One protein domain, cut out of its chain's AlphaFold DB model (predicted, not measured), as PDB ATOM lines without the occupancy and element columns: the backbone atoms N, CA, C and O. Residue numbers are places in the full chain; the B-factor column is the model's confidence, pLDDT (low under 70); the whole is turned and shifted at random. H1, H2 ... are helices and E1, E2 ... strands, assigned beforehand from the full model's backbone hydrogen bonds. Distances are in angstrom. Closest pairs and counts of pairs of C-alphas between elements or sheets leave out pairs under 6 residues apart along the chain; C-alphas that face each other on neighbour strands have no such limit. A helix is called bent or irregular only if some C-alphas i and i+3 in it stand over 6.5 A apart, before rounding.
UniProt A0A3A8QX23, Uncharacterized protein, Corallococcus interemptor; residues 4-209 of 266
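This is residues 4 to 209 of the 266 residues of an uncharacterized protein of Corallococcus interemptor (UniProt A0A3A8QX23). Two long hairpins run out as diverging arms from a small helical body: a bent strand hairpin, E2 and E3, with short E1 beside E2, and a helical hairpin, H3b and H4. H5 packs on one face of the sheet near the fork, while in the body H6 packs on the bent end of the strand hairpin and meets H1 and H2. The printed part has 206 residues, with six named helices and three named strands in the order E1 H1 E2 E3 H2 H3 H4 H5 H6; the sheet, E1 E2 E3, is antiparallel and the class is mixed, helices and strands. The whole is a rod of 81 by 37 by 31 A, only just loose, close to extended, with a radius of gyration of the C-alphas of 24.5 A.

E2, residues 34 to 49, and E3, residues 52 to 67, form an antiparallel hairpin, with N 41 and O 60 2.8 A apart. E2 bends by 73 degrees at residue 37 and E3 by 78 degrees at residue 63. E1, residues 9 to 12, is an edge strand antiparallel to E2, with N 11 and O 40 2.8 A apart. The sheet is twisted. H5, residues 160 to 169, is on it at a height of 8.1 A, over E2 and E3, in two layers, helix on one face of a sheet; its closest C-alphas to E2 are Leu 164 and Ala 43, 5.8 A apart. H6, residues 180 to 197, is on the same face at a height of 7.8 A, over E2. H2, residues 76 to 83, touches H6 at a steep tilt of 63 degrees, closest at the C-alphas of Leu 83 and Gly 186, 4.3 A. H1, residues 27 to 30, only just touches H6, with 3 pairs of C-alphas within 8 A, the closest being Glu 29 and Arg 195, 5.9 A. H3, residues 86 to 127, was assigned as one helix by its hydrogen bonds but is bent, C-alphas 95 and 98 being 6.9 A apart; its arms are H3a, residues 86 to 95, and H3b, residues 98 to 127. H3b and H4, residues 132 to 156, form a helical hairpin at a shallow tilt of 10 degrees, closest at the C-alphas of Gly 120 and Gly 142, 3.8 A. H3a and H5 are near each other, with 5 pairs of C-alphas within 10 A. Helix packing is only just mostly crossed, 1 of 3 pairs being at a shallow tilt. O i to N i+4 pairs are all within hydrogen-bond range in H3a, H3b, H4, H5 and H6, and 2 of 4 in H2, which is irregular, C-alphas 78 and 81 being 7.1 A apart; H1 is too short for such a pair.

E1 begins at C-alpha 9, (211.396, 270.686, 301.521). E2 is 42.5 A long and E3 40.6 A; H3b is 42.8 A, H4 35.8 A and H6 25.8 A. H6 ends at C-alpha 197, (241.061, 256.372, 299.140).

The C-alphas farthest apart, of Asn 131 and Arg 201, are 81.2 A apart. The printed part has no cut, and the link E1 to H1 is long, with 14 residues. Mean pLDDT of the printed part is 85.3; 35 residues are under 70, among them 116 to 125.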
ATOM      1  N   GLY A   4     202.483 276.401 290.461       49.75
ATOM      2  CA  GLY A   4     203.467 277.062 291.309       49.75
ATOM      3  C   GLY A   4     204.568 276.065 291.661       49.75
ATOM      4  O   GLY A   4     204.269 275.004 292.209       49.75
ATOM      5  N   CYS A   5     205.822 276.383 291.329       57.16
ATOM      6  CA  CYS A   5     206.991 275.585 291.691       57.16
ATOM      7  C   CYS A   5     207.214 275.656 293.209       57.16
ATOM      8  O   CYS A   5     208.094 276.369 293.688       57.16
ATOM      9  N   GLY A   6     206.397 274.943 293.982       58.38
ATOM     10  CA  GLY A   6     206.706 274.653 295.371       58.38
ATOM     11  C   GLY A   6     207.951 273.780 295.391       58.38
ATOM     12  O   GLY A   6     207.904 272.632 294.956       58.38
ATOM     13  N   THR A   7     209.083 274.322 295.838       67.56
ATOM     14  CA  THR A   7     210.274 273.501 296.046       67.56
ATOM     15  C   THR A   7     209.950 272.540 297.189       67.56
ATOM     16  O   THR A   7     209.633 273.026 298.284       67.56
ATOM     17  N   PRO A   8     209.963 271.210 296.969       75.38
ATOM     18  CA  PRO A   8     209.810 270.271 298.068       75.38
ATOM     19  C   PRO A   8     210.854 270.602 299.132       75.38
ATOM     20  O   PRO A   8     211.983 270.977 298.809       75.38
ATOM     21  N   ARG A   9     210.468 270.503 300.402       82.31
ATOM     22  CA  ARG A   9     211.396 270.686 301.521       82.31
ATOM     23  C   ARG A   9     211.720 269.315 302.084       82.31
ATOM     24  O   ARG A   9     210.985 268.840 302.949       82.31
ATOM     25  N   PRO A  10     212.752 268.643 301.559       87.94
ATOM     26  CA  PRO A  10     213.158 267.382 302.117       87.94
ATOM     27  C   PRO A  10     213.878 267.634 303.447       87.94
ATOM     28  O   PRO A  10     214.715 268.532 303.553       87.94
ATOM     29  N   ALA A  11     213.533 266.859 304.466       91.88
ATOM     30  CA  ALA A  11     214.116 266.964 305.793       91.88
ATOM     31  C   ALA A  11     214.407 265.575 306.357       91.88
ATOM     32  O   ALA A  11     213.596 264.652 306.244       91.88
ATOM     33  N   ARG A  12     215.562 265.427 307.003       95.88
ATOM     34  CA  ARG A  12     215.860 264.263 307.840       95.88
ATOM     35  C   ARG A  12     214.908 264.241 309.043       95.88
ATOM     36  O   ARG A  12     214.811 265.229 309.764       95.88
ATOM     37  N   ILE A  13     214.234 263.115 309.279       95.38
ATOM     38  CA  ILE A  13     213.283 262.951 310.400       95.38
ATOM     39  C   ILE A  13     213.734 261.921 311.441       95.38
ATOM     40  O   ILE A  13     213.130 261.813 312.504       95.38
ATOM     41  N   GLY A  14     214.796 261.163 311.156       93.12
ATOM     42  CA  GLY A  14     215.275 260.089 312.023       93.12
ATOM     43  C   GLY A  14     216.794 259.987 312.105       93.12
ATOM     44  O   GLY A  14     217.541 260.718 311.451       93.12
ATOM     45  N   ARG A  15     217.255 259.047 312.936       94.56
ATOM     46  CA  ARG A  15     218.679 258.704 313.059       94.56
ATOM     47  C   ARG A  15     219.168 257.974 311.808       94.56
ATOM     48  O   ARG A  15     218.389 257.288 311.147       94.56
ATOM     49  N   SER A  16     220.464 258.095 311.519       95.12
ATOM     50  CA  SER A  16     221.100 257.326 310.448       95.12
ATOM     51  C   SER A  16     220.949 255.822 310.703       95.12
ATOM     52  O   SER A  16     221.119 255.340 311.825       95.12
ATOM     53  N   LEU A  17     220.633 255.075 309.650       94.19
ATOM     54  CA  LEU A  17     220.649 253.624 309.626       94.19
ATOM     55  C   LEU A  17     222.090 253.139 309.777       94.19
ATOM     56  O   LEU A  17     223.000 253.635 309.114       94.19
ATOM     57  N   ALA A  18     222.291 252.126 310.617       93.62
ATOM     58  CA  ALA A  18     223.607 251.537 310.802       93.62
ATOM     59  C   ALA A  18     224.100 250.887 309.496       93.62
ATOM     60  O   ALA A  18     223.426 250.027 308.910       93.62
ATOM     61  N   LEU A  19     225.293 251.286 309.057       95.06
ATOM     62  CA  LEU A  19     226.014 250.690 307.933       95.06
ATOM     63  C   LEU A  19     227.266 249.964 308.445       95.06
ATOM     64  O   LEU A  19     227.859 250.426 309.419       95.06
ATOM     65  N   PRO A  20     227.712 248.870 307.797       95.00
ATOM     66  CA  PRO A  20     228.908 248.132 308.220       95.00
ATOM     67  C   PRO A  20     230.175 248.988 308.341       95.00
ATOM     68  O   PRO A  20     230.973 248.796 309.255       95.00
ATOM     69  N   ASN A  21     230.358 249.973 307.458       94.12
ATOM     70  CA  ASN A  21     231.478 250.906 307.559       94.12
ATOM     71  C   ASN A  21     231.386 251.885 308.747       94.12
ATOM     72  O   ASN A  21     232.398 252.512 309.074       94.12
ATOM     73  N   GLY A  22     230.236 251.999 309.410       95.25
ATOM     74  CA  GLY A  22     230.011 252.925 310.517       95.25
ATOM     75  C   GLY A  22     230.078 254.393 310.089       95.25
ATOM     76  O   GLY A  22     229.672 254.747 308.985       95.25
ATOM     77  N   GLU A  23     230.594 255.232 310.983       96.31
ATOM     78  CA  GLU A  23     230.774 256.676 310.792       96.31
ATOM     79  C   GLU A  23     232.150 257.012 310.175       96.31
ATOM     80  O   GLU A  23     233.077 256.184 310.249       96.31
ATOM     81  N   PRO A  24     232.318 258.209 309.572       97.12
ATOM     82  CA  PRO A  24     233.613 258.651 309.065       97.12
ATOM     83  C   PRO A  24     234.608 258.837 310.219       97.12
ATOM     84  O   PRO A  24     234.296 259.432 311.247       97.12
ATOM     85  N   ARG A  25     235.837 258.347 310.046       97.12
ATOM     86  CA  ARG A  25     236.893 258.359 311.078       97.12
ATOM     87  C   ARG A  25     237.902 259.483 310.913       97.12
ATOM     88  O   ARG A  25     238.665 259.770 311.832       97.12
ATOM     89  N   THR A  26     237.962 260.068 309.724       96.94
ATOM     90  CA  THR A  26     238.943 261.094 309.374       96.94
ATOM     91  C   THR A  26     238.265 262.259 308.655       96.94
ATOM     92  O   THR A  26     237.205 262.070 308.050       96.94
ATOM     93  N   PRO A  27     238.883 263.455 308.650       97.38
ATOM     94  CA  PRO A  27     238.398 264.577 307.849       97.38
ATOM     95  C   PRO A  27     238.285 264.229 306.359       97.38
ATOM     96  O   PRO A  27     237.282 264.554 305.732       97.38
ATOM     97  N   CYS A  28     239.250 263.470 305.823       97.62
ATOM     98  CA  CYS A  28     239.198 262.960 304.451       97.62
ATOM     99  C   CYS A  28     237.932 262.127 304.207       97.62
ATOM    100  O   CYS A  28     237.243 262.340 303.213       97.62
ATOM    101  N   GLU A  29     237.577 261.209 305.115       97.56
ATOM    102  CA  GLU A  29     236.347 260.422 304.970       97.56
ATOM    103  C   GLU A  29     235.111 261.334 304.959       97.56
ATOM    104  O   GLU A  29     234.276 261.197 304.070       97.56
ATOM    105  N   SER A  30     235.040 262.316 305.868       96.50
ATOM    106  CA  SER A  30     233.862 263.179 306.054       96.50
ATOM    107  C   SER A  30     233.465 264.032 304.840       96.50
ATOM    108  O   SER A  30     232.287 264.339 304.675       96.50
ATOM    109  N   GLU A  31     234.411 264.388 303.965       95.31
ATOM    110  CA  GLU A  31     234.145 265.234 302.791       95.31
ATOM    111  C   GLU A  31     233.202 264.598 301.768       95.31
ATOM    112  O   GLU A  31     232.553 265.320 301.013       95.31
ATOM    113  N   ASP A  32     233.146 263.267 301.701       95.75
ATOM    114  CA  ASP A  32     232.296 262.536 300.756       95.75
ATOM    115  C   ASP A  32     231.759 261.238 301.369       95.75
ATOM    116  O   ASP A  32     231.711 260.190 300.728       95.75
ATOM    117  N   TRP A  33     231.393 261.322 302.650       97.94
ATOM    118  CA  TRP A  33     230.712 260.254 303.367       97.94
ATOM    119  C   TRP A  33     229.201 260.401 303.243       97.94
ATOM    120  O   TRP A  33     228.666 261.510 303.375       97.94
ATOM    121  N   TYR A  34     228.522 259.274 303.047       98.19
ATOM    122  CA  TYR A  34     227.075 259.223 302.910       98.19
ATOM    123  C   TYR A  34     226.443 258.396 304.026       98.19
ATOM    124  O   TYR A  34     226.891 257.295 304.343       98.19
ATOM    125  N   ASP A  35     225.351 258.909 304.571       97.19
ATOM    126  CA  ASP A  35     224.483 258.225 305.514       97.19
ATOM    127  C   ASP A  35     223.154 257.890 304.840       97.19
ATOM    128  O   ASP A  35     222.681 258.611 303.964       97.19
ATOM    129  N   LEU A  36     222.496 256.830 305.297       97.19
ATOM    130  CA  LEU A  36     221.083 256.601 305.005       97.19
ATOM    131  C   LEU A  36     220.281 256.953 306.243       97.19
ATOM    132  O   LEU A  36     220.631 256.496 307.325       97.19
ATOM    133  N   ALA A  37     219.209 257.722 306.112       97.31
ATOM    134  CA  ALA A  37     218.349 258.049 307.244       97.31
ATOM    135  C   ALA A  37     216.884 258.173 306.804       97.31
ATOM    136  O   ALA A  37     216.623 258.496 305.642       97.31
ATOM    137  N   PRO A  38     215.919 257.960 307.715       97.69
ATOM    138  CA  PRO A  38     214.533 258.317 307.466       97.69
ATOM    139  C   PRO A  38     214.409 259.804 307.134       97.69
ATOM    140  O   PRO A  38     214.962 260.672 307.823       97.69
ATOM    141  N   ALA A  39     213.669 260.087 306.074       97.06
ATOM    142  CA  ALA A  39     213.492 261.407 305.508       97.06
ATOM    143  C   ALA A  39     212.017 261.642 305.184       97.06
ATOM    144  O   ALA A  39     211.297 260.713 304.812       97.06
ATOM    145  N   ARG A  40     211.584 262.895 305.313       95.56
ATOM    146  CA  ARG A  40     210.257 263.352 304.917       95.56
ATOM    147  C   ARG A  40     210.375 264.419 303.846       95.56
ATOM    148  O   ARG A  40     211.218 265.305 303.948       95.56
ATOM    149  N   ILE A  41     209.508 264.353 302.847       92.50
ATOM    150  CA  ILE A  41     209.342 265.392 301.838       92.50
ATOM    151  C   ILE A  41     207.922 265.923 301.925       92.50
ATOM    152  O   ILE A  41     206.967 265.213 301.610       92.50
ATOM    153  N   GLU A  42     207.796 267.185 302.326       90.31
ATOM    154  CA  GLU A  42     206.532 267.911 302.225       90.31
ATOM    155  C   GLU A  42     206.352 268.387 300.784       90.31
ATOM    156  O   GLU A  42     207.058 269.287 300.308       90.31
ATOM    157  N   ALA A  43     205.407 267.780 300.076       82.94
ATOM    158  CA  ALA A  43     205.089 268.135 298.709       82.94
ATOM    159  C   ALA A  43     203.882 269.081 298.705       82.94
ATOM    160  O   ALA A  43     202.794 268.737 299.176       82.94
ATOM    161  N   ARG A  44     204.084 270.296 298.182       81.44
ATOM    162  CA  ARG A  44     203.051 271.334 298.091       81.44
ATOM    163  C   ARG A  44     202.869 271.728 296.634       81.44
ATOM    164  O   ARG A  44     203.798 272.268 296.037       81.44
ATOM    165  N   ALA A  45     201.687 271.495 296.073       77.44
ATOM    166  CA  ALA A  45     201.319 272.046 294.772       77.44
ATOM    167  C   ALA A  45     200.159 273.019 294.913       77.44
ATOM    168  O   ALA A  45     199.221 272.797 295.673       77.44
ATOM    169  N   GLN A  46     200.212 274.078 294.118       75.38
ATOM    170  CA  GLN A  46     199.093 274.981 293.922       75.38
ATOM    171  C   GLN A  46     198.694 274.915 292.453       75.38
ATOM    172  O   GLN A  46     199.516 275.165 291.568       75.38
ATOM    173  N   SER A  47     197.438 274.555 292.201       69.25
ATOM    174  CA  SER A  47     196.847 274.572 290.866       69.25
ATOM    175  C   SER A  47     195.744 275.622 290.814       69.25
ATOM    176  O   SER A  47     194.887 275.677 291.694       69.25
ATOM    177  N   GLY A  48     195.783 276.473 289.789       62.78
ATOM    178  CA  GLY A  48     194.757 277.478 289.529       62.78
ATOM    179  C   GLY A  48     193.876 277.082 288.347       62.78
ATOM    180  O   GLY A  48     194.387 276.916 287.235       62.78
ATOM    181  N   VAL A  49     192.560 276.983 288.566       62.91
ATOM    182  CA  VAL A  49     191.544 276.845 287.506       62.91
ATOM    183  C   VAL A  49     190.615 278.057 287.579       62.91
ATOM    184  O   VAL A  49     189.758 278.149 288.458       62.91
ATOM    185  N   GLY A  50     190.793 279.018 286.670       69.50
ATOM    186  CA  GLY A  50     190.053 280.283 286.710       69.50
ATOM    187  C   GLY A  50     190.365 281.083 287.981       69.50
ATOM    188  O   GLY A  50     191.527 281.378 288.246       69.50
ATOM    189  N   ASN A  51     189.331 281.401 288.768       71.00
ATOM    190  CA  ASN A  51     189.447 282.142 290.034       71.00
ATOM    191  C   ASN A  51     189.616 281.237 291.272       71.00
ATOM    192  O   ASN A  51     189.635 281.744 292.391       71.00
ATOM    193  N   TYR A  52     189.717 279.915 291.098       64.94
ATOM    194  CA  TYR A  52     189.878 278.964 292.200       64.94
ATOM    195  C   TYR A  52     191.340 278.535 292.335       64.94
ATOM    196  O   TYR A  52     191.977 278.160 291.346       64.94
ATOM    197  N   GLN A  53     191.855 278.562 293.565       73.75
ATOM    198  CA  GLN A  53     193.161 278.014 293.925       73.75
ATOM    199  C   GLN A  53     192.955 276.715 294.698       73.75
ATOM    200  O   GLN A  53     192.370 276.718 295.778       73.75
ATOM    201  N   VAL A  54     193.437 275.607 294.143       73.12
ATOM    202  CA  VAL A  54     193.460 274.313 294.823       73.12
ATOM    203  C   VAL A  54     194.866 274.088 295.354       73.12
ATOM    204  O   VAL A  54     195.839 274.114 294.593       73.12
ATOM    205  N   HIS A  55     194.970 273.882 296.664       78.44
ATOM    206  CA  HIS A  55     196.220 273.559 297.334       78.44
ATOM    207  C   HIS A  55     196.258 272.065 297.642       78.44
ATOM    208  O   HIS A  55     195.384 271.543 298.329       78.44
ATOM    209  N   TYR A  56     197.283 271.385 297.143       77.06
ATOM    210  CA  TYR A  56     197.551 269.987 297.437       77.06
ATOM    211  C   TYR A  56     198.741 269.900 298.381       77.06
ATOM    212  O   TYR A  56     199.821 270.403 298.066       77.06
ATOM    213  N   PHE A  57     198.532 269.235 299.514       82.81
ATOM    214  CA  PHE A  57     199.560 268.938 300.503       82.81
ATOM    215  C   PHE A  57     199.640 267.428 300.672       82.81
ATOM    216  O   PHE A  57     198.619 266.772 300.890       82.81
ATOM    217  N   LYS A  58     200.843 266.872 300.554       87.56
ATOM    218  CA  LYS A  58     201.087 265.472 300.878       87.56
ATOM    219  C   LYS A  58     202.499 265.301 301.412       87.56
ATOM    220  O   LYS A  58     203.455 265.768 300.795       87.56
ATOM    221  N   ASP A  59     202.600 264.585 302.522       91.00
ATOM    222  CA  ASP A  59     203.874 264.202 303.109       91.00
ATOM    223  C   ASP A  59     204.274 262.823 302.595       91.00
ATOM    224  O   ASP A  59     203.473 261.884 302.573       91.00
ATOM    225  N   TYR A  60     205.524 262.719 302.164       93.38
ATOM    226  CA  TYR A  60     206.140 261.473 301.737       93.38
ATOM    227  C   TYR A  60     207.228 261.107 302.725       93.38
ATOM    228  O   TYR A  60     208.077 261.941 303.031       93.38
ATOM    229  N   GLU A  61     207.212 259.872 303.208       95.69
ATOM    230  CA  GLU A  61     208.225 259.349 304.119       95.69
ATOM    231  C   GLU A  61     208.944 258.182 303.460       95.69
ATOM    232  O   GLU A  61     208.321 257.300 302.871       95.69
ATOM    233  N   GLY A  62     210.265 258.187 303.564       95.88
ATOM    234  CA  GLY A  62     211.111 257.151 302.999       95.88
ATOM    235  C   GLY A  62     212.518 257.230 303.564       95.88
ATOM    236  O   GLY A  62     212.761 257.873 304.586       95.88
ATOM    237  N   ILE A  63     213.462 256.572 302.903       97.56
ATOM    238  CA  ILE A  63     214.875 256.610 303.265       97.56
ATOM    239  C   ILE A  63     215.609 257.511 302.275       97.56
ATOM    240  O   ILE A  63     215.656 257.229 301.081       97.56
ATOM    241  N   GLY A  64     216.192 258.595 302.777       97.12
ATOM    242  CA  GLY A  64     217.054 259.478 301.997       97.12
ATOM    243  C   GLY A  64     218.523 259.078 302.119       97.12
ATOM    244  O   GLY A  64     218.948 258.562 303.158       97.12
ATOM    245  N   VAL A  65     219.302 259.352 301.072       97.75
ATOM    246  CA  VAL A  65     220.771 259.324 301.122       97.75
ATOM    247  C   VAL A  65     221.244 260.727 301.470       97.75
ATOM    248  O   VAL A  65     220.924 261.666 300.760       97.75
ATOM    249  N   PHE A  66     222.002 260.892 302.542       97.62
ATOM    250  CA  PHE A  66     222.456 262.194 303.017       97.62
ATOM    251  C   PHE A  66     223.965 262.264 302.997       97.62
ATOM    252  O   PHE A  66     224.639 261.337 303.435       97.62
ATOM    253  N   LYS A  67     224.507 263.406 302.596       96.81
ATOM    254  CA  LYS A  67     225.902 263.715 302.881       96.81
ATOM    255  C   LYS A  67     226.067 264.068 304.365       96.81
ATOM    256  O   LYS A  67     225.186 264.702 304.952       96.81
ATOM    257  N   VAL A  68     227.176 263.666 304.988       93.69
ATOM    258  CA  VAL A  68     227.429 263.979 306.408       93.69
ATOM    259  C   VAL A  68     227.372 265.493 306.649       93.69
ATOM    260  O   VAL A  68     227.934 266.287 305.895       93.69
ATOM    261  N   GLY A  69     226.643 265.898 307.694       90.69
ATOM    262  CA  GLY A  69     226.416 267.307 308.035       90.69
ATOM    263  C   GLY A  69     225.390 268.033 307.155       90.69
ATOM    264  O   GLY A  69     225.258 269.252 307.272       90.69
ATOM    265  N   LYS A  70     224.674 267.327 306.268       95.19
ATOM    266  CA  LYS A  70     223.554 267.871 305.491       95.19
ATOM    267  C   LYS A  70     222.219 267.304 305.978       95.19
ATOM    268  O   LYS A  70     222.079 266.101 306.214       95.19
ATOM    269  N   ASP A  71     221.230 268.190 306.050       93.56
ATOM    270  CA  ASP A  71     219.852 267.865 306.449       93.56
ATOM    271  C   ASP A  71     218.930 267.571 305.261       93.56
ATOM    272  O   ASP A  71     217.792 267.144 305.454       93.56
ATOM    273  N   GLN A  72     219.423 267.788 304.038       94.62
ATOM    274  CA  GLN A  72     218.721 267.480 302.796       94.62
ATOM    275  C   GLN A  72     219.312 266.207 302.177       94.62
ATOM    276  O   GLN A  72     220.538 266.070 302.144       94.62
ATOM    277  N   PRO A  73     218.464 265.277 301.709       95.81
ATOM    278  CA  PRO A  73     218.907 264.122 300.966       95.81
ATOM    279  C   PRO A  73     219.442 264.561 299.603       95.81
ATOM    280  O   PRO A  73     218.953 265.507 298.984       95.81
ATOM    281  N   GLU A  74     220.452 263.845 299.149       95.56
ATOM    282  CA  GLU A  74     221.022 263.963 297.822       95.56
ATOM    283  C   GLU A  74     220.049 263.376 296.785       95.56
ATOM    284  O   GLU A  74     219.427 262.336 297.035       95.56
ATOM    285  N   PRO A  75     219.913 264.007 295.608       94.25
ATOM    286  CA  PRO A  75     219.066 263.486 294.544       94.25
ATOM    287  C   PRO A  75     219.601 262.141 294.045       94.25
ATOM    288  O   PRO A  75     220.787 262.005 293.727       94.25
ATOM    289  N   LEU A  76     218.719 261.146 293.919       94.75
ATOM    290  CA  LEU A  76     219.133 259.786 293.568       94.75
ATOM    291  C   LEU A  76     219.660 259.686 292.129       94.75
ATOM    292  O   LEU A  76     220.561 258.896 291.864       94.75
ATOM    293  N   GLU A  77     219.172 260.539 291.222       92.81
ATOM    294  CA  GLU A  77     219.594 260.584 289.813       92.81
ATOM    295  C   GLU A  77     221.114 260.742 289.648       92.81
ATOM    296  O   GLU A  77     221.727 260.044 288.842       92.81
ATOM    297  N   GLY A  78     221.745 261.597 290.460       92.56
ATOM    298  CA  GLY A  78     223.201 261.782 290.452       92.56
ATOM    299  C   GLY A  78     223.973 260.694 291.207       92.56
ATOM    300  O   GLY A  78     225.190 260.567 291.049       92.56
ATOM    301  N   LEU A  79     223.283 259.902 292.029       94.81
ATOM    302  CA  LEU A  79     223.879 258.860 292.860       94.81
ATOM    303  C   LEU A  79     223.812 257.470 292.231       94.81
ATOM    304  O   LEU A  79     224.663 256.646 292.556       94.81
ATOM    305  N   TRP A  80     222.875 257.189 291.320       94.94
ATOM    306  CA  TRP A  80     222.663 255.831 290.805       94.94
ATOM    307  C   TRP A  80     223.910 255.184 290.212       94.94
ATOM    308  O   TRP A  80     224.289 254.082 290.613       94.94
ATOM    309  N   ALA A  81     224.613 255.913 289.342       94.56
ATOM    310  CA  ALA A  81     225.852 255.436 288.731       94.56
ATOM    311  C   ALA A  81     226.950 255.135 289.767       94.56
ATOM    312  O   ALA A  81     227.819 254.298 289.534       94.56
ATOM    313  N   ARG A  82     226.912 255.815 290.918       95.81
ATOM    314  CA  ARG A  82     227.892 255.685 291.998       95.81
ATOM    315  C   ARG A  82     227.525 254.566 292.974       95.81
ATOM    316  O   ARG A  82     228.416 253.879 293.458       95.81
ATOM    317  N   LEU A  83     226.235 254.363 293.246       95.50
ATOM    318  CA  LEU A  83     225.745 253.329 294.163       95.50
ATOM    319  C   LEU A  83     226.074 251.911 293.678       95.50
ATOM    320  O   LEU A  83     226.263 251.028 294.508       95.50
ATOM    321  N   GLY A  84     226.167 251.693 292.361       94.56
ATOM    322  CA  GLY A  84     226.515 250.384 291.795       94.56
ATOM    323  C   GLY A  84     225.396 249.342 291.904       94.56
ATOM    324  O   GLY A  84     225.672 248.146 291.901       94.56
ATOM    325  N   GLU A  85     224.138 249.784 291.993       96.12
ATOM    326  CA  GLU A  85     222.953 248.932 292.169       96.12
ATOM    327  C   GLU A  85     221.995 249.074 290.964       96.12
ATOM    328  O   GLU A  85     220.964 249.746 291.063       96.12
ATOM    329  N   PRO A  86     222.308 248.467 289.801       96.19
ATOM    330  CA  PRO A  86     221.554 248.686 288.561       96.19
ATOM    331  C   PRO A  86     220.117 248.149 288.618       96.19
ATOM    332  O   PRO A  86     219.219 248.720 288.011       96.19
ATOM    333  N   GLU A  87     219.872 247.070 289.364       95.75
ATOM    334  CA  GLU A  87     218.522 246.517 289.539       95.75
ATOM    335  C   GLU A  87     217.638 247.421 290.411       95.75
ATOM    336  O   GLU A  87     216.451 247.583 290.120       95.75
ATOM    337  N   LEU A  88     218.212 248.050 291.448       95.38
ATOM    338  CA  LEU A  88     217.512 249.053 292.257       95.38
ATOM    339  C   LEU A  88     217.179 250.278 291.403       95.38
ATOM    340  O   LEU A  88     216.029 250.709 291.391       95.38
ATOM    341  N   GLN A  89     218.159 250.777 290.641       96.38
ATOM    342  CA  GLN A  89     217.958 251.883 289.707       96.38
ATOM    343  C   GLN A  89     216.844 251.565 288.704       96.38
ATOM    344  O   GLN A  89     215.919 252.362 288.567       96.38
ATOM    345  N   ARG A  90     216.884 250.396 288.046       96.12
ATOM    346  CA  ARG A  90     215.883 250.024 287.036       96.12
ATOM    347  C   ARG A  90     214.474 250.015 287.621       96.12
ATOM    348  O   ARG A  90     213.583 250.637 287.057       96.12
ATOM    349  N   ARG A  91     214.271 249.366 288.772       94.38
ATOM    350  CA  ARG A  91     212.954 249.318 289.436       94.38
ATOM    351  C   ARG A  91     212.467 250.698 289.862       94.38
ATOM    352  O   ARG A  91     211.278 250.989 289.755       94.38
ATOM    353  N   HIS A  92     213.373 251.532 290.354       94.12
ATOM    354  CA  HIS A  92     213.043 252.888 290.760       94.12
ATOM    355  C   HIS A  92     212.649 253.752 289.548       94.12
ATOM    356  O   HIS A  92     211.630 254.443 289.565       94.12
ATOM    357  N   GLU A  93     213.410 253.668 288.455       93.62
ATOM    358  CA  GLU A  93     213.134 254.376 287.205       93.62
ATOM    359  C   GLU A  93     211.846 253.899 286.530       93.62
ATOM    360  O   GLU A  93     211.060 254.741 286.104       93.62
ATOM    361  N   GLU A  94     211.576 252.590 286.504       93.94
ATOM    362  CA  GLU A  94     210.330 252.006 285.979       93.94
ATOM    363  C   GLU A  94     209.084 252.635 286.628       93.94
ATOM    364  O   GLU A  94     208.074 252.846 285.956       93.94
ATOM    365  N   ARG A  95     209.151 253.000 287.917       89.62
ATOM    366  CA  ARG A  95     208.044 253.671 288.625       89.62
ATOM    367  C   ARG A  95     207.924 255.155 288.293       89.62
ATOM    368  O   ARG A  95     206.821 255.697 288.316       89.62
ATOM    369  N   LEU A  96     209.038 255.823 288.009       91.88
ATOM    370  CA  LEU A  96     209.046 257.231 287.602       91.88
ATOM    371  C   LEU A  96     208.693 257.411 286.121       91.88
ATOM    372  O   LEU A  96     208.260 258.492 285.716       91.88
ATOM    373  N   GLU A  97     208.869 256.367 285.314       92.06
ATOM    374  CA  GLU A  97     208.749 256.424 283.862       92.06
ATOM    375  C   GLU A  97     207.375 256.883 283.354       92.06
ATOM    376  O   GLU A  97     207.361 257.702 282.438       92.06
ATOM    377  N   PRO A  98     206.223 256.497 283.937       89.31
ATOM    378  CA  PRO A  98     204.926 257.018 283.505       89.31
ATOM    379  C   PRO A  98     204.830 258.542 283.632       89.31
ATOM    380  O   PRO A  98     204.337 259.216 282.728       89.31
ATOM    381  N   VAL A  99     205.355 259.101 284.727       88.25
ATOM    382  CA  VAL A  99     205.332 260.550 284.966       88.25
ATOM    383  C   VAL A  99     206.330 261.255 284.055       88.25
ATOM    384  O   VAL A  99     205.978 262.253 283.427       88.25
ATOM    385  N   LYS A 100     207.543 260.710 283.901       88.19
ATOM    386  CA  LYS A 100     208.544 261.235 282.957       88.19
ATOM    387  C   LYS A 100     208.032 261.188 281.515       88.19
ATOM    388  O   LYS A 100     208.193 262.154 280.771       88.19
ATOM    389  N   ALA A 101     207.371 260.105 281.115       89.00
ATOM    390  CA  ALA A 101     206.764 259.956 279.800       89.00
ATOM    391  C   ALA A 101     205.639 260.974 279.586       89.00
ATOM    392  O   ALA A 101     205.653 261.668 278.570       89.00
ATOM    393  N   ALA A 102     204.728 261.140 280.551       83.94
ATOM    394  CA  ALA A 102     203.676 262.153 280.492       83.94
ATOM    395  C   ALA A 102     204.251 263.578 280.392       83.94
ATOM    396  O   ALA A 102     203.819 264.363 279.550       83.94
ATOM    397  N   GLN A 103     205.290 263.902 281.172       83.12
ATOM    398  CA  GLN A 103     205.990 265.186 281.072       83.12
ATOM    399  C   GLN A 103     206.602 265.403 279.682       83.12
ATOM    400  O   GLN A 103     206.421 266.473 279.100       83.12
ATOM    401  N   ARG A 104     207.281 264.394 279.118       86.31
ATOM    402  CA  ARG A 104     207.849 264.470 277.759       86.31
ATOM    403  C   ARG A 104     206.764 264.651 276.700       86.31
ATOM    404  O   ARG A 104     206.922 265.489 275.816       86.31
ATOM    405  N   HIS A 105     205.657 263.919 276.806       81.00
ATOM    406  CA  HIS A 105     204.515 264.063 275.904       81.00
ATOM    407  C   HIS A 105     203.890 265.458 275.999       81.00
ATOM    408  O   HIS A 105     203.666 266.093 274.969       81.00
ATOM    409  N   SER A 106     203.663 265.969 277.209       75.50
ATOM    410  CA  SER A 106     203.108 267.307 277.421       75.50
ATOM    411  C   SER A 106     204.034 268.405 276.883       75.50
ATOM    412  O   SER A 106     203.572 269.331 276.210       75.50
ATOM    413  N   LEU A 107     205.352 268.272 277.086       78.06
ATOM    414  CA  LEU A 107     206.352 269.179 276.516       78.06
ATOM    415  C   LEU A 107     206.336 269.134 274.981       78.06
ATOM    416  O   LEU A 107     206.331 270.180 274.338       78.06
ATOM    417  N   TYR A 108     206.278 267.935 274.394       80.38
ATOM    418  CA  TYR A 108     206.202 267.746 272.946       80.38
ATOM    419  C   TYR A 108     204.958 268.418 272.348       80.38
ATOM    420  O   TYR A 108     205.073 269.181 271.390       80.38
ATOM    421  N   TRP A 109     203.781 268.214 272.948       77.25
ATOM    422  CA  TRP A 109     202.542 268.869 272.521       77.25
ATOM    423  C   TRP A 109     202.584 270.386 272.699       77.25
ATOM    424  O   TRP A 109     202.132 271.120 271.820       77.25
ATOM    425  N   SER A 110     203.181 270.870 273.789       71.50
ATOM    426  CA  SER A 110     203.347 272.305 274.039       71.50
ATOM    427  C   SER A 110     204.247 272.954 272.984       71.50
ATOM    428  O   SER A 110     203.880 273.977 272.407       71.50
ATOM    429  N   LEU A 111     205.383 272.329 272.660       77.25
ATOM    430  CA  LEU A 111     206.280 272.785 271.595       77.25
ATOM    431  C   LEU A 111     205.607 272.723 270.217       77.25
ATOM    432  O   LEU A 111     205.721 273.671 269.442       77.25
ATOM    433  N   GLY A 112     204.852 271.657 269.936       73.81
ATOM    434  CA  GLY A 112     204.055 271.533 268.716       73.81
ATOM    435  C   GLY A 112     202.990 272.626 268.591       73.81
ATOM    436  O   GLY A 112     202.825 273.202 267.517       73.81
ATOM    437  N   SER A 113     202.320 272.976 269.694       71.38
ATOM    438  CA  SER A 113     201.312 274.046 269.723       71.38
ATOM    439  C   SER A 113     201.924 275.415 269.413       71.38
ATOM    440  O   SER A 113     201.405 276.144 268.569       71.38
ATOM    441  N   LEU A 114     203.074 275.734 270.018       71.50
ATOM    442  CA  LEU A 114     203.795 276.982 269.767       71.50
ATOM    443  C   LEU A 114     204.308 277.045 268.326       71.50
ATOM    444  O   LEU A 114     204.158 278.076 267.671       71.50
ATOM    445  N   GLY A 115     204.856 275.940 267.812       72.19
ATOM    446  CA  GLY A 115     205.307 275.836 266.426       72.19
ATOM    447  C   GLY A 115     204.170 276.021 265.418       72.19
ATOM    448  O   GLY A 115     204.323 276.776 264.461       72.19
ATOM    449  N   GLY A 116     203.011 275.398 265.659       68.62
ATOM    450  CA  GLY A 116     201.822 275.531 264.812       68.62
ATOM    451  C   GLY A 116     201.259 276.954 264.784       68.62
ATOM    452  O   GLY A 116     200.969 277.477 263.707       68.62
ATOM    453  N   ILE A 117     201.181 277.616 265.945       66.69
ATOM    454  CA  ILE A 117     200.733 279.014 266.045       66.69
ATOM    455  C   ILE A 117     201.719 279.945 265.332       66.69
ATOM    456  O   ILE A 117     201.302 280.775 264.525       66.69
ATOM    457  N   ALA A 118     203.021 279.797 265.585       69.56
ATOM    458  CA  ALA A 118     204.046 280.646 264.981       69.56
ATOM    459  C   ALA A 118     204.112 280.480 263.454       69.56
ATOM    460  O   ALA A 118     204.152 281.475 262.731       69.56
ATOM    461  N   ALA A 119     204.066 279.242 262.950       69.56
ATOM    462  CA  ALA A 119     204.059 278.970 261.514       69.56
ATOM    463  C   ALA A 119     202.767 279.463 260.842       69.56
ATOM    464  O   ALA A 119     202.817 280.059 259.766       69.56
ATOM    465  N   GLY A 120     201.611 279.269 261.478       64.62
ATOM    466  CA  GLY A 120     200.323 279.725 260.960       64.62
ATOM    467  C   GLY A 120     200.192 281.245 260.897       64.62
ATOM    468  O   GLY A 120     199.806 281.791 259.868       64.62
ATOM    469  N   LEU A 121     200.579 281.946 261.966       67.12
ATOM    470  CA  LEU A 121     200.584 283.411 261.985       67.12
ATOM    471  C   LEU A 121     201.652 283.980 261.042       67.12
ATOM    472  O   LEU A 121     201.379 284.933 260.319       67.12
ATOM    473  N   GLY A 122     202.839 283.371 260.990       62.94
ATOM    474  CA  GLY A 122     203.911 283.790 260.085       62.94
ATOM    475  C   GLY A 122     203.532 283.649 258.608       62.94
ATOM    476  O   GLY A 122     203.771 284.561 257.819       62.94
ATOM    477  N   THR A 123     202.891 282.540 258.233       64.31
ATOM    478  CA  THR A 123     202.403 282.326 256.860       64.31
ATOM    479  C   THR A 123     201.210 283.218 256.522       64.31
ATOM    480  O   THR A 123     201.168 283.751 255.416       64.31
ATOM    481  N   ALA A 124     200.290 283.458 257.463       57.03
ATOM    482  CA  ALA A 124     199.184 284.395 257.276       57.03
ATOM    483  C   ALA A 124     199.678 285.829 257.020       57.03
ATOM    484  O   ALA A 124     199.240 286.459 256.061       57.03
ATOM    485  N   VAL A 125     200.643 286.320 257.810       66.88
ATOM    486  CA  VAL A 125     201.252 287.648 257.609       66.88
ATOM    487  C   VAL A 125     201.994 287.718 256.272       66.88
ATOM    488  O   VAL A 125     201.867 288.703 255.556       66.88
ATOM    489  N   ALA A 126     202.720 286.668 255.881       71.19
ATOM    490  CA  ALA A 126     203.436 286.644 254.603       71.19
ATOM    491  C   ALA A 126     202.514 286.600 253.365       71.19
ATOM    492  O   ALA A 126     202.957 286.911 252.255       71.19
ATOM    493  N   LEU A 127     201.256 286.179 253.533       69.75
ATOM    494  CA  LEU A 127     200.272 286.038 252.456       69.75
ATOM    495  C   LEU A 127     199.255 287.183 252.398       69.75
ATOM    496  O   LEU A 127     198.550 287.274 251.392       69.75
ATOM    497  N   VAL A 128     199.189 288.043 253.420       72.19
ATOM    498  CA  VAL A 128     198.147 289.079 253.541       72.19
ATOM    499  C   VAL A 128     198.145 290.046 252.355       72.19
ATOM    500  O   VAL A 128     197.094 290.342 251.811       72.19
ATOM    501  N   ASP A 129     199.321 290.420 251.843       76.50
ATOM    502  CA  ASP A 129     199.426 291.336 250.698       76.50
ATOM    503  C   ASP A 129     199.238 290.640 249.334       76.50
ATOM    504  O   ASP A 129     199.224 291.296 248.291       76.50
ATOM    505  N   LYS A 130     199.145 289.301 249.306       76.44
ATOM    506  CA  LYS A 130     199.111 288.501 248.065       76.44
ATOM    507  C   LYS A 130     197.765 287.838 247.801       76.44
ATOM    508  O   LYS A 130     197.379 287.720 246.640       76.44
ATOM    509  N   ASN A 131     197.096 287.328 248.836       83.00
ATOM    510  CA  ASN A 131     195.814 286.637 248.715       83.00
ATOM    511  C   ASN A 131     195.132 286.526 250.089       83.00
ATOM    512  O   ASN A 131     195.459 285.631 250.872       83.00
ATOM    513  N   ASP A 132     194.139 287.382 250.339       77.56
ATOM    514  CA  ASP A 132     193.375 287.432 251.596       77.56
ATOM    515  C   ASP A 132     192.739 286.084 251.974       77.56
ATOM    516  O   ASP A 132     192.735 285.671 253.138       77.56
ATOM    517  N   THR A 133     192.239 285.336 250.987       78.56
ATOM    518  CA  THR A 133     191.642 284.016 251.218       78.56
ATOM    519  C   THR A 133     192.703 283.005 251.652       78.56
ATOM    520  O   THR A 133     192.481 282.235 252.581       78.56
ATOM    521  N   ALA A 134     193.890 283.023 251.041       67.94
ATOM    522  CA  ALA A 134     194.983 282.136 251.446       67.94
ATOM    523  C   ALA A 134     195.560 282.521 252.819       67.94
ATOM    524  O   ALA A 134     195.864 281.637 253.621       67.94
ATOM    525  N   ALA A 135     195.661 283.820 253.117       64.31
ATOM    526  CA  ALA A 135     196.107 284.328 254.411       64.31
ATOM    527  C   ALA A 135     195.142 283.937 255.542       64.31
ATOM    528  O   ALA A 135     195.574 283.452 256.588       64.31
ATOM    529  N   SER A 136     193.831 284.076 255.315       71.38
ATOM    530  CA  SER A 136     192.807 283.685 256.292       71.38
ATOM    531  C   SER A 136     192.782 282.172 256.537       71.38
ATOM    532  O   SER A 136     192.759 281.747 257.692       71.38
ATOM    533  N   VAL A 137     192.875 281.346 255.487       74.75
ATOM    534  CA  VAL A 137     192.952 279.881 255.624       74.75
ATOM    535  C   VAL A 137     194.218 279.467 256.375       74.75
ATOM    536  O   VAL A 137     194.133 278.646 257.290       74.75
ATOM    537  N   ALA A 138     195.377 280.046 256.054       67.31
ATOM    538  CA  ALA A 138     196.626 279.775 256.766       67.31
ATOM    539  C   ALA A 138     196.533 280.168 258.253       67.31
ATOM    540  O   ALA A 138     196.901 279.377 259.125       67.31
ATOM    541  N   GLY A 139     195.951 281.336 258.551       66.19
ATOM    542  CA  GLY A 139     195.738 281.811 259.918       66.19
ATOM    543  C   GLY A 139     194.805 280.909 260.729       66.19
ATOM    544  O   GLY A 139     195.154 280.503 261.837       66.19
ATOM    545  N   VAL A 140     193.647 280.532 260.172       74.19
ATOM    546  CA  VAL A 140     192.682 279.638 260.840       74.19
ATOM    547  C   VAL A 140     193.272 278.247 261.039       74.19
ATOM    548  O   VAL A 140     193.156 277.689 262.126       74.19
ATOM    549  N   THR A 141     193.945 277.695 260.028       71.25
ATOM    550  CA  THR A 141     194.560 276.362 260.124       71.25
ATOM    551  C   THR A 141     195.651 276.343 261.194       71.25
ATOM    552  O   THR A 141     195.703 275.420 262.005       71.25
ATOM    553  N   GLY A 142     196.469 277.396 261.256       68.44
ATOM    554  CA  GLY A 142     197.453 277.598 262.317       68.44
ATOM    555  C   GLY A 142     196.844 277.680 263.711       68.44
ATOM    556  O   GLY A 142     197.349 277.069 264.651       68.44
ATOM    557  N   LEU A 143     195.728 278.398 263.844       68.88
ATOM    558  CA  LEU A 143     195.012 278.550 265.109       68.88
ATOM    559  C   LEU A 143     194.378 277.222 265.551       68.88
ATOM    560  O   LEU A 143     194.529 276.837 266.707       68.88
ATOM    561  N   VAL A 144     193.752 276.473 264.635       75.06
ATOM    562  CA  VAL A 144     193.201 275.134 264.911       75.06
ATOM    563  C   VAL A 144     194.308 274.164 265.322       75.06
ATOM    564  O   VAL A 144     194.176 273.499 266.349       75.06
ATOM    565  N   ALA A 145     195.420 274.116 264.582       68.44
ATOM    566  CA  ALA A 145     196.578 273.299 264.942       68.44
ATOM    567  C   ALA A 145     197.137 273.688 266.324       68.44
ATOM    568  O   ALA A 145     197.450 272.817 267.138       68.44
ATOM    569  N   GLY A 146     197.181 274.988 266.623       66.69
ATOM    570  CA  GLY A 146     197.545 275.520 267.934       66.69
ATOM    571  C   GLY A 146     196.622 275.051 269.059       66.69
ATOM    572  O   GLY A 146     197.099 274.571 270.087       66.69
ATOM    573  N   VAL A 147     195.303 275.136 268.863       76.00
ATOM    574  CA  VAL A 147     194.298 274.708 269.850       76.00
ATOM    575  C   VAL A 147     194.353 273.200 270.078       76.00
ATOM    576  O   VAL A 147     194.342 272.767 271.229       76.00
ATOM    577  N   VAL A 148     194.465 272.396 269.017       75.00
ATOM    578  CA  VAL A 148     194.622 270.936 269.137       75.00
ATOM    579  C   VAL A 148     195.889 270.600 269.922       75.00
ATOM    580  O   VAL A 148     195.838 269.760 270.819       75.00
ATOM    581  N   GLY A 149     196.998 271.297 269.659       67.00
ATOM    582  CA  GLY A 149     198.229 271.139 270.431       67.00
ATOM    583  C   GLY A 149     198.054 271.488 271.914       67.00
ATOM    584  O   GLY A 149     198.522 270.748 272.775       67.00
ATOM    585  N   LEU A 150     197.325 272.564 272.228       68.31
ATOM    586  CA  LEU A 150     197.055 272.983 273.607       68.31
ATOM    587  C   LEU A 150     196.154 271.989 274.358       68.31
ATOM    588  O   LEU A 150     196.442 271.640 275.503       68.31
ATOM    589  N   VAL A 151     195.089 271.498 273.718       74.94
ATOM    590  CA  VAL A 151     194.223 270.454 274.291       74.94
ATOM    591  C   VAL A 151     195.013 269.162 274.486       74.94
ATOM    592  O   VAL A 151     194.939 268.569 275.559       74.94
ATOM    593  N   GLY A 152     195.828 268.769 273.501       68.50
ATOM    594  CA  GLY A 152     196.743 267.630 273.593       68.50
ATOM    595  C   GLY A 152     197.706 267.745 274.776       68.50
ATOM    596  O   GLY A 152     197.865 266.790 275.537       68.50
ATOM    597  N   ALA A 153     198.289 268.927 274.995       69.94
ATOM    598  CA  ALA A 153     199.170 269.199 276.130       69.94
ATOM    599  C   ALA A 153     198.439 269.117 277.480       69.94
ATOM    600  O   ALA A 153     199.011 268.614 278.445       69.94
ATOM    601  N   LEU A 154     197.181 269.572 277.545       72.81
ATOM    602  CA  LEU A 154     196.348 269.525 278.752       72.81
ATOM    603  C   LEU A 154     195.950 268.098 279.137       72.81
ATOM    604  O   LEU A 154     196.058 267.741 280.306       72.81
ATOM    605  N   VAL A 155     195.512 267.276 278.179       78.00
ATOM    606  CA  VAL A 155     195.073 265.894 278.466       78.00
ATOM    607  C   VAL A 155     196.235 264.937 278.729       78.00
ATOM    608  O   VAL A 155     196.035 263.892 279.337       78.00
ATOM    609  N   SER A 156     197.444 265.284 278.276       78.00
ATOM    610  CA  SER A 156     198.666 264.497 278.505       78.00
ATOM    611  C   SER A 156     199.517 265.008 279.668       78.00
ATOM    612  O   SER A 156     200.513 264.370 280.014       78.00
ATOM    613  N   ALA A 157     199.154 266.141 280.275       75.38
ATOM    614  CA  ALA A 157     199.861 266.650 281.437       75.38
ATOM    615  C   ALA A 157     199.666 265.687 282.622       75.38
ATOM    616  O   ALA A 157     198.525 265.339 282.939       75.38
ATOM    617  N   PRO A 158     200.748 265.269 283.304       81.62
ATOM    618  CA  PRO A 158     200.606 264.528 284.549       81.62
ATOM    619  C   PRO A 158     199.827 265.372 285.557       81.62
ATOM    620  O   PRO A 158     199.932 266.605 285.572       81.62
ATOM    621  N   THR A 159     199.051 264.719 286.421       82.31
ATOM    622  CA  THR A 159     198.334 265.465 287.453       82.31
ATOM    623  C   THR A 159     199.339 266.105 288.413       82.31
ATOM    624  O   THR A 159     200.455 265.609 288.598       82.31
ATOM    625  N   ALA A 160     198.957 267.205 289.071       79.31
ATOM    626  CA  ALA A 160     199.811 267.829 290.085       79.31
ATOM    627  C   ALA A 160     200.238 266.815 291.163       79.31
ATOM    628  O   ALA A 160     201.380 266.831 291.609       79.31
ATOM    629  N   ARG A 161     199.346 265.885 291.522       82.31
ATOM    630  CA  ARG A 161     199.623 264.794 292.460       82.31
ATOM    631  C   ARG A 161     200.718 263.851 291.953       82.31
ATOM    632  O   ARG A 161     201.604 263.518 292.734       82.31
ATOM    633  N   ASP A 162     200.680 263.460 290.683       86.50
ATOM    634  CA  ASP A 162     201.673 262.545 290.100       86.50
ATOM    635  C   ASP A 162     203.057 263.189 290.034       86.50
ATOM    636  O   ASP A 162     204.061 262.546 290.328       86.50
ATOM    637  N   VAL A 163     203.119 264.484 289.707       84.88
ATOM    638  CA  VAL A 163     204.381 265.238 289.699       84.88
ATOM    639  C   VAL A 163     204.965 265.346 291.107       84.88
ATOM    640  O   VAL A 163     206.168 265.157 291.278       84.88
ATOM    641  N   LEU A 164     204.136 265.623 292.120       85.25
ATOM    642  CA  LEU A 164     204.587 265.660 293.515       85.25
ATOM    643  C   LEU A 164     205.096 264.293 293.985       85.25
ATOM    644  O   LEU A 164     206.142 264.229 294.626       85.25
ATOM    645  N   ASP A 165     204.389 263.214 293.638       88.44
ATOM    646  CA  ASP A 165     204.787 261.842 293.971       88.44
ATOM    647  C   ASP A 165     206.114 261.463 293.307       88.44
ATOM    648  O   ASP A 165     207.046 261.020 293.974       88.44
ATOM    649  N   ALA A 166     206.252 261.735 292.007       90.25
ATOM    650  CA  ALA A 166     207.489 261.490 291.277       90.25
ATOM    651  C   ALA A 166     208.671 262.292 291.835       90.25
ATOM    652  O   ALA A 166     209.776 261.764 291.935       90.25
ATOM    653  N   ASN A 167     208.453 263.551 292.225       88.31
ATOM    654  CA  ASN A 167     209.506 264.392 292.791       88.31
ATOM    655  C   ASN A 167     209.960 263.890 294.172       88.31
ATOM    656  O   ASN A 167     211.156 263.835 294.451       88.31
ATOM    657  N   ALA A 168     209.018 263.460 295.019       90.50
ATOM    658  CA  ALA A 168     209.356 262.847 296.298       90.50
ATOM    659  C   ALA A 168     210.155 261.548 296.104       90.50
ATOM    660  O   ALA A 168     211.212 261.372 296.711       90.50
ATOM    661  N   ARG A 169     209.699 260.679 295.195       91.88
ATOM    662  CA  ARG A 169     210.380 259.427 294.834       91.88
ATOM    663  C   ARG A 169     211.782 259.671 294.276       91.88
ATOM    664  O   ARG A 169     212.702 258.978 294.672       91.88
ATOM    665  N   ALA A 170     211.999 260.709 293.470       91.62
ATOM    666  CA  ALA A 170     213.322 261.025 292.917       91.62
ATOM    667  C   ALA A 170     214.420 261.283 293.975       91.62
ATOM    668  O   ALA A 170     215.609 261.251 293.648       91.62
ATOM    669  N   SER A 171     214.040 261.544 295.231       93.69
ATOM    670  CA  SER A 171     214.968 261.810 296.339       93.69
ATOM    671  C   SER A 171     214.878 260.791 297.486       93.69
ATOM    672  O   SER A 171     215.657 260.884 298.435       93.69
ATOM    673  N   LEU A 172     213.937 259.841 297.439       96.12
ATOM    674  CA  LEU A 172     213.662 258.895 298.523       96.12
ATOM    675  C   LEU A 172     213.591 257.458 298.013       96.12
ATOM    676  O   LEU A 172     212.912 257.167 297.035       96.12
ATOM    677  N   LEU A 173     214.209 256.545 298.757       96.25
ATOM    678  CA  LEU A 173     213.946 255.115 298.658       96.25
ATOM    679  C   LEU A 173     212.710 254.791 299.500       96.25
ATOM    680  O   LEU A 173     212.721 254.979 300.719       96.25
ATOM    681  N   MET A 174     211.646 254.310 298.871       94.88
ATOM    682  CA  MET A 174     210.364 254.044 299.518       94.88
ATOM    683  C   MET A 174     210.331 252.608 300.073       94.88
ATOM    684  O   MET A 174     210.387 251.654 299.293       94.88
ATOM    685  N   PRO A 175     210.233 252.397 301.402       92.62
ATOM    686  CA  PRO A 175     210.145 251.055 301.977       92.62
ATOM    687  C   PRO A 175     208.963 250.257 301.413       92.62
ATOM    688  O   PRO A 175     207.873 250.791 301.228       92.62
ATOM    689  N   GLY A 176     209.185 248.974 301.117       90.94
ATOM    690  CA  GLY A 176     208.190 248.090 300.492       90.94
ATOM    691  C   GLY A 176     208.059 248.255 298.972       90.94
ATOM    692  O   GLY A 176     207.595 247.337 298.295       90.94
ATOM    693  N   GLU A 177     208.516 249.377 298.415       92.56
ATOM    694  CA  GLU A 177     208.549 249.616 296.970       92.56
ATOM    695  C   GLU A 177     209.948 249.431 296.373       92.56
ATOM    696  O   GLU A 177     210.089 248.796 295.322       92.56
ATOM    697  N   ASP A 178     210.949 249.976 297.063       94.50
ATOM    698  CA  ASP A 178     212.364 249.926 296.730       94.50
ATOM    699  C   ASP A 178     213.097 248.918 297.625       94.50
ATOM    700  O   ASP A 178     212.747 248.692 298.790       94.50
ATOM    701  N   ASP A 179     214.164 248.325 297.091       94.44
ATOM    702  CA  ASP A 179     215.048 247.467 297.874       94.44
ATOM    703  C   ASP A 179     215.979 248.334 298.740       94.44
ATOM    704  O   ASP A 179     217.101 248.681 298.363       94.44
ATOM    705  N   VAL A 180     215.499 248.699 299.932       94.06
ATOM    706  CA  VAL A 180     216.263 249.481 300.921       94.06
ATOM    707  C   VAL A 180     217.576 248.780 301.295       94.06
ATOM    708  O   VAL A 180     218.562 249.438 301.631       94.06
ATOM    709  N   PHE A 181     217.627 247.450 301.214       94.56
ATOM    710  CA  PHE A 181     218.838 246.691 301.494       94.56
ATOM    711  C   PHE A 181     219.886 246.874 300.392       94.56
ATOM    712  O   PHE A 181     221.050 247.128 300.706       94.56
ATOM    713  N   ALA A 182     219.469 246.854 299.123       95.50
ATOM    714  CA  ALA A 182     220.324 247.251 298.006       95.50
ATOM    715  C   ALA A 182     220.817 248.699 298.172       95.50
ATOM    716  O   ALA A 182     222.007 248.960 298.027       95.50
ATOM    717  N   GLY A 183     219.952 249.623 298.608       95.88
ATOM    718  CA  GLY A 183     220.359 250.996 298.936       95.88
ATOM    719  C   GLY A 183     221.464 251.054 300.002       95.88
ATOM    720  O   GLY A 183     222.479 251.727 299.816       95.88
ATOM    721  N   ARG A 184     221.320 250.289 301.096       96.69
ATOM    722  CA  ARG A 184     222.347 250.163 302.152       96.69
ATOM    723  C   ARG A 184     223.655 249.587 301.628       96.69
ATOM    724  O   ARG A 184     224.718 250.090 301.993       96.69
ATOM    725  N   ARG A 185     223.593 248.564 300.778       96.56
ATOM    726  CA  ARG A 185     224.769 247.953 300.151       96.56
ATOM    727  C   ARG A 185     225.485 248.934 299.221       96.56
ATOM    728  O   ARG A 185     226.706 249.067 299.325       96.56
ATOM    729  N   GLY A 186     224.744 249.681 298.402       97.12
ATOM    730  CA  GLY A 186     225.294 250.703 297.512       97.12
ATOM    731  C   GLY A 186     225.973 251.846 298.272       97.12
ATOM    732  O   GLY A 186     227.133 252.169 298.010       97.12
ATOM    733  N   VAL A 187     225.315 252.402 299.296       97.75
ATOM    734  CA  VAL A 187     225.916 253.453 300.142       97.75
ATOM    735  C   VAL A 187     227.129 252.925 300.911       97.75
ATOM    736  O   VAL A 187     228.163 253.591 300.975       97.75
ATOM    737  N   ASN A 188     227.068 251.699 301.442       97.50
ATOM    738  CA  ASN A 188     228.228 251.094 302.094       97.50
ATOM    739  C   ASN A 188     229.399 250.899 301.120       97.50
ATOM    740  O   ASN A 188     230.546 251.093 301.514       97.50
ATOM    741  N   THR A 189     229.130 250.546 299.861       96.88
ATOM    742  CA  THR A 189     230.152 250.429 298.810       96.88
ATOM    743  C   THR A 189     230.806 251.777 298.521       96.88
ATOM    744  O   THR A 189     232.035 251.855 298.481       96.88
ATOM    745  N   LEU A 190     230.023 252.855 298.423       97.19
ATOM    746  CA  LEU A 190     230.560 254.209 298.261       97.19
ATOM    747  C   LEU A 190     231.475 254.616 299.416       97.19
ATOM    748  O   LEU A 190     232.611 255.044 299.197       97.19
ATOM    749  N   ASN A 191     231.016 254.399 300.646       98.06
ATOM    750  CA  ASN A 191     231.795 254.686 301.845       98.06
ATOM    751  C   ASN A 191     233.061 253.813 301.929       98.06
ATOM    752  O   ASN A 191     234.116 254.302 302.332       98.06
ATOM    753  N   SER A 192     233.002 252.549 301.493       97.19
ATOM    754  CA  SER A 192     234.174 251.666 301.376       97.19
ATOM    755  C   SER A 192     235.215 252.226 300.409       97.19
ATOM    756  O   SER A 192     236.401 252.251 300.741       97.19
ATOM    757  N   VAL A 193     234.787 252.690 299.230       97.31
ATOM    758  CA  VAL A 193     235.682 253.302 298.236       97.31
ATOM    759  C   VAL A 193     236.326 254.561 298.812       97.31
ATOM    760  O   VAL A 193     237.546 254.705 298.737       97.31
ATOM    761  N   ARG A 194     235.541 255.439 299.452       97.56
ATOM    762  CA  ARG A 194     236.074 256.657 300.076       97.56
ATOM    763  C   ARG A 194     237.061 256.340 301.197       97.56
ATOM    764  O   ARG A 194     238.149 256.909 301.234       97.56
ATOM    765  N   ARG A 195     236.727 255.392 302.073       97.94
ATOM    766  CA  ARG A 195     237.615 254.926 303.145       97.94
ATOM    767  C   ARG A 195     238.938 254.403 302.598       97.94
ATOM    768  O   ARG A 195     239.989 254.762 303.120       97.94
ATOM    769  N   LEU A 196     238.890 253.591 301.543       97.94
ATOM    770  CA  LEU A 196     240.088 253.069 300.893       97.94
ATOM    771  C   LEU A 196     240.960 254.203 300.328       97.94
ATOM    772  O   LEU A 196     242.169 254.208 300.548       97.94
ATOM    773  N   GLN A 197     240.354 255.191 299.661       98.06
ATOM    774  CA  GLN A 197     241.061 256.372 299.140       98.06
ATOM    775  C   GLN A 197     241.718 257.207 300.249       98.06
ATOM    776  O   GLN A 197     242.788 257.771 300.040       98.06
ATOM    777  N   CYS A 198     241.115 257.246 301.437       98.06
ATOM    778  CA  CYS A 198     241.658 257.919 302.616       98.06
ATOM    779  C   CYS A 198     242.646 257.051 303.430       98.06
ATOM    780  O   CYS A 198     243.003 257.421 304.548       98.06
ATOM    781  N   GLY A 199     243.082 255.895 302.909       97.50
ATOM    782  CA  GLY A 199     244.058 255.006 303.558       97.50
ATOM    783  C   GLY A 199     243.488 254.094 304.653       97.50
ATOM    784  O   GLY A 199     244.245 253.415 305.348       97.50
ATOM    785  N   GLY A 200     242.165 254.063 304.826       97.12
ATOM    786  CA  GLY A 200     241.480 253.160 305.746       97.12
ATOM    787  C   GLY A 200     241.212 251.774 305.146       97.12
ATOM    788  O   GLY A 200     241.415 251.524 303.959       97.12
ATOM    789  N   ARG A 201     240.717 250.848 305.978       97.12
ATOM    790  CA  ARG A 201     240.310 249.500 305.544       97.12
ATOM    791  C   ARG A 201     238.792 249.438 305.336       97.12
ATOM    792  O   ARG A 201     238.070 249.667 306.309       97.12
ATOM    793  N   PRO A 202     238.295 249.143 304.122       95.38
ATOM    794  CA  PRO A 202     236.861 249.029 303.873       95.38
ATOM    795  C   PRO A 202     236.266 247.836 304.628       95.38
ATOM    796  O   PRO A 202     236.927 246.813 304.809       95.38
ATOM    797  N   VAL A 203     235.007 247.963 305.050       93.62
ATOM    798  CA  VAL A 203     234.240 246.869 305.657       93.62
ATOM    799  C   VAL A 203     233.276 246.319 304.613       93.62
ATOM    800  O   VAL A 203     232.425 247.043 304.085       93.62
ATOM    801  N   ALA A 204     233.431 245.033 304.294       90.06
ATOM    802  CA  ALA A 204     232.552 244.352 303.356       90.06
ATOM    803  C   ALA A 204     231.112 244.356 303.878       90.06
ATOM    804  O   ALA A 204     230.857 244.238 305.078       90.06
ATOM    805  N   PHE A 205     230.168 244.496 302.957       89.00
ATOM    806  CA  PHE A 205     228.763 244.356 303.285       89.00
ATOM    807  C   PHE A 205     228.429 242.863 303.325       89.00
ATOM    808  O   PHE A 205     228.243 242.240 302.281       89.00
ATOM    809  N   THR A 206     228.416 242.269 304.518       84.81
ATOM    810  CA  THR A 206     227.961 240.888 304.687       84.81
ATOM    811  C   THR A 206     226.442 240.881 304.644       84.81
ATOM    812  O   THR A 206     225.791 241.537 305.458       84.81
ATOM    813  N   GLU A 207     225.880 240.154 303.683       68.88
ATOM    814  CA  GLU A 207     224.439 239.962 303.558       68.88
ATOM    815  C   GLU A 207     223.942 239.002 304.645       68.88
ATOM    816  O   GLU A 207     223.535 237.875 304.388       68.88
ATOM    817  N   GLU A 208     223.973 239.452 305.898       65.56
ATOM    818  CA  GLU A 208     223.117 238.882 306.930       65.56
ATOM    819  C   GLU A 208     221.717 239.419 306.669       65.56
ATOM    820  O   GLU A 208     221.281 240.422 307.233       65.56
ATOM    821  N   ARG A 209     221.029 238.788 305.719       57.88
ATOM    822  CA  ARG A 209     219.601 238.995 305.528       57.88
ATOM    823  C   ARG A 209     218.938 238.474 306.806       57.88
ATOM    824  O   ARG A 209     218.990 237.262 307.029       57.88
TER     825      ARG A 209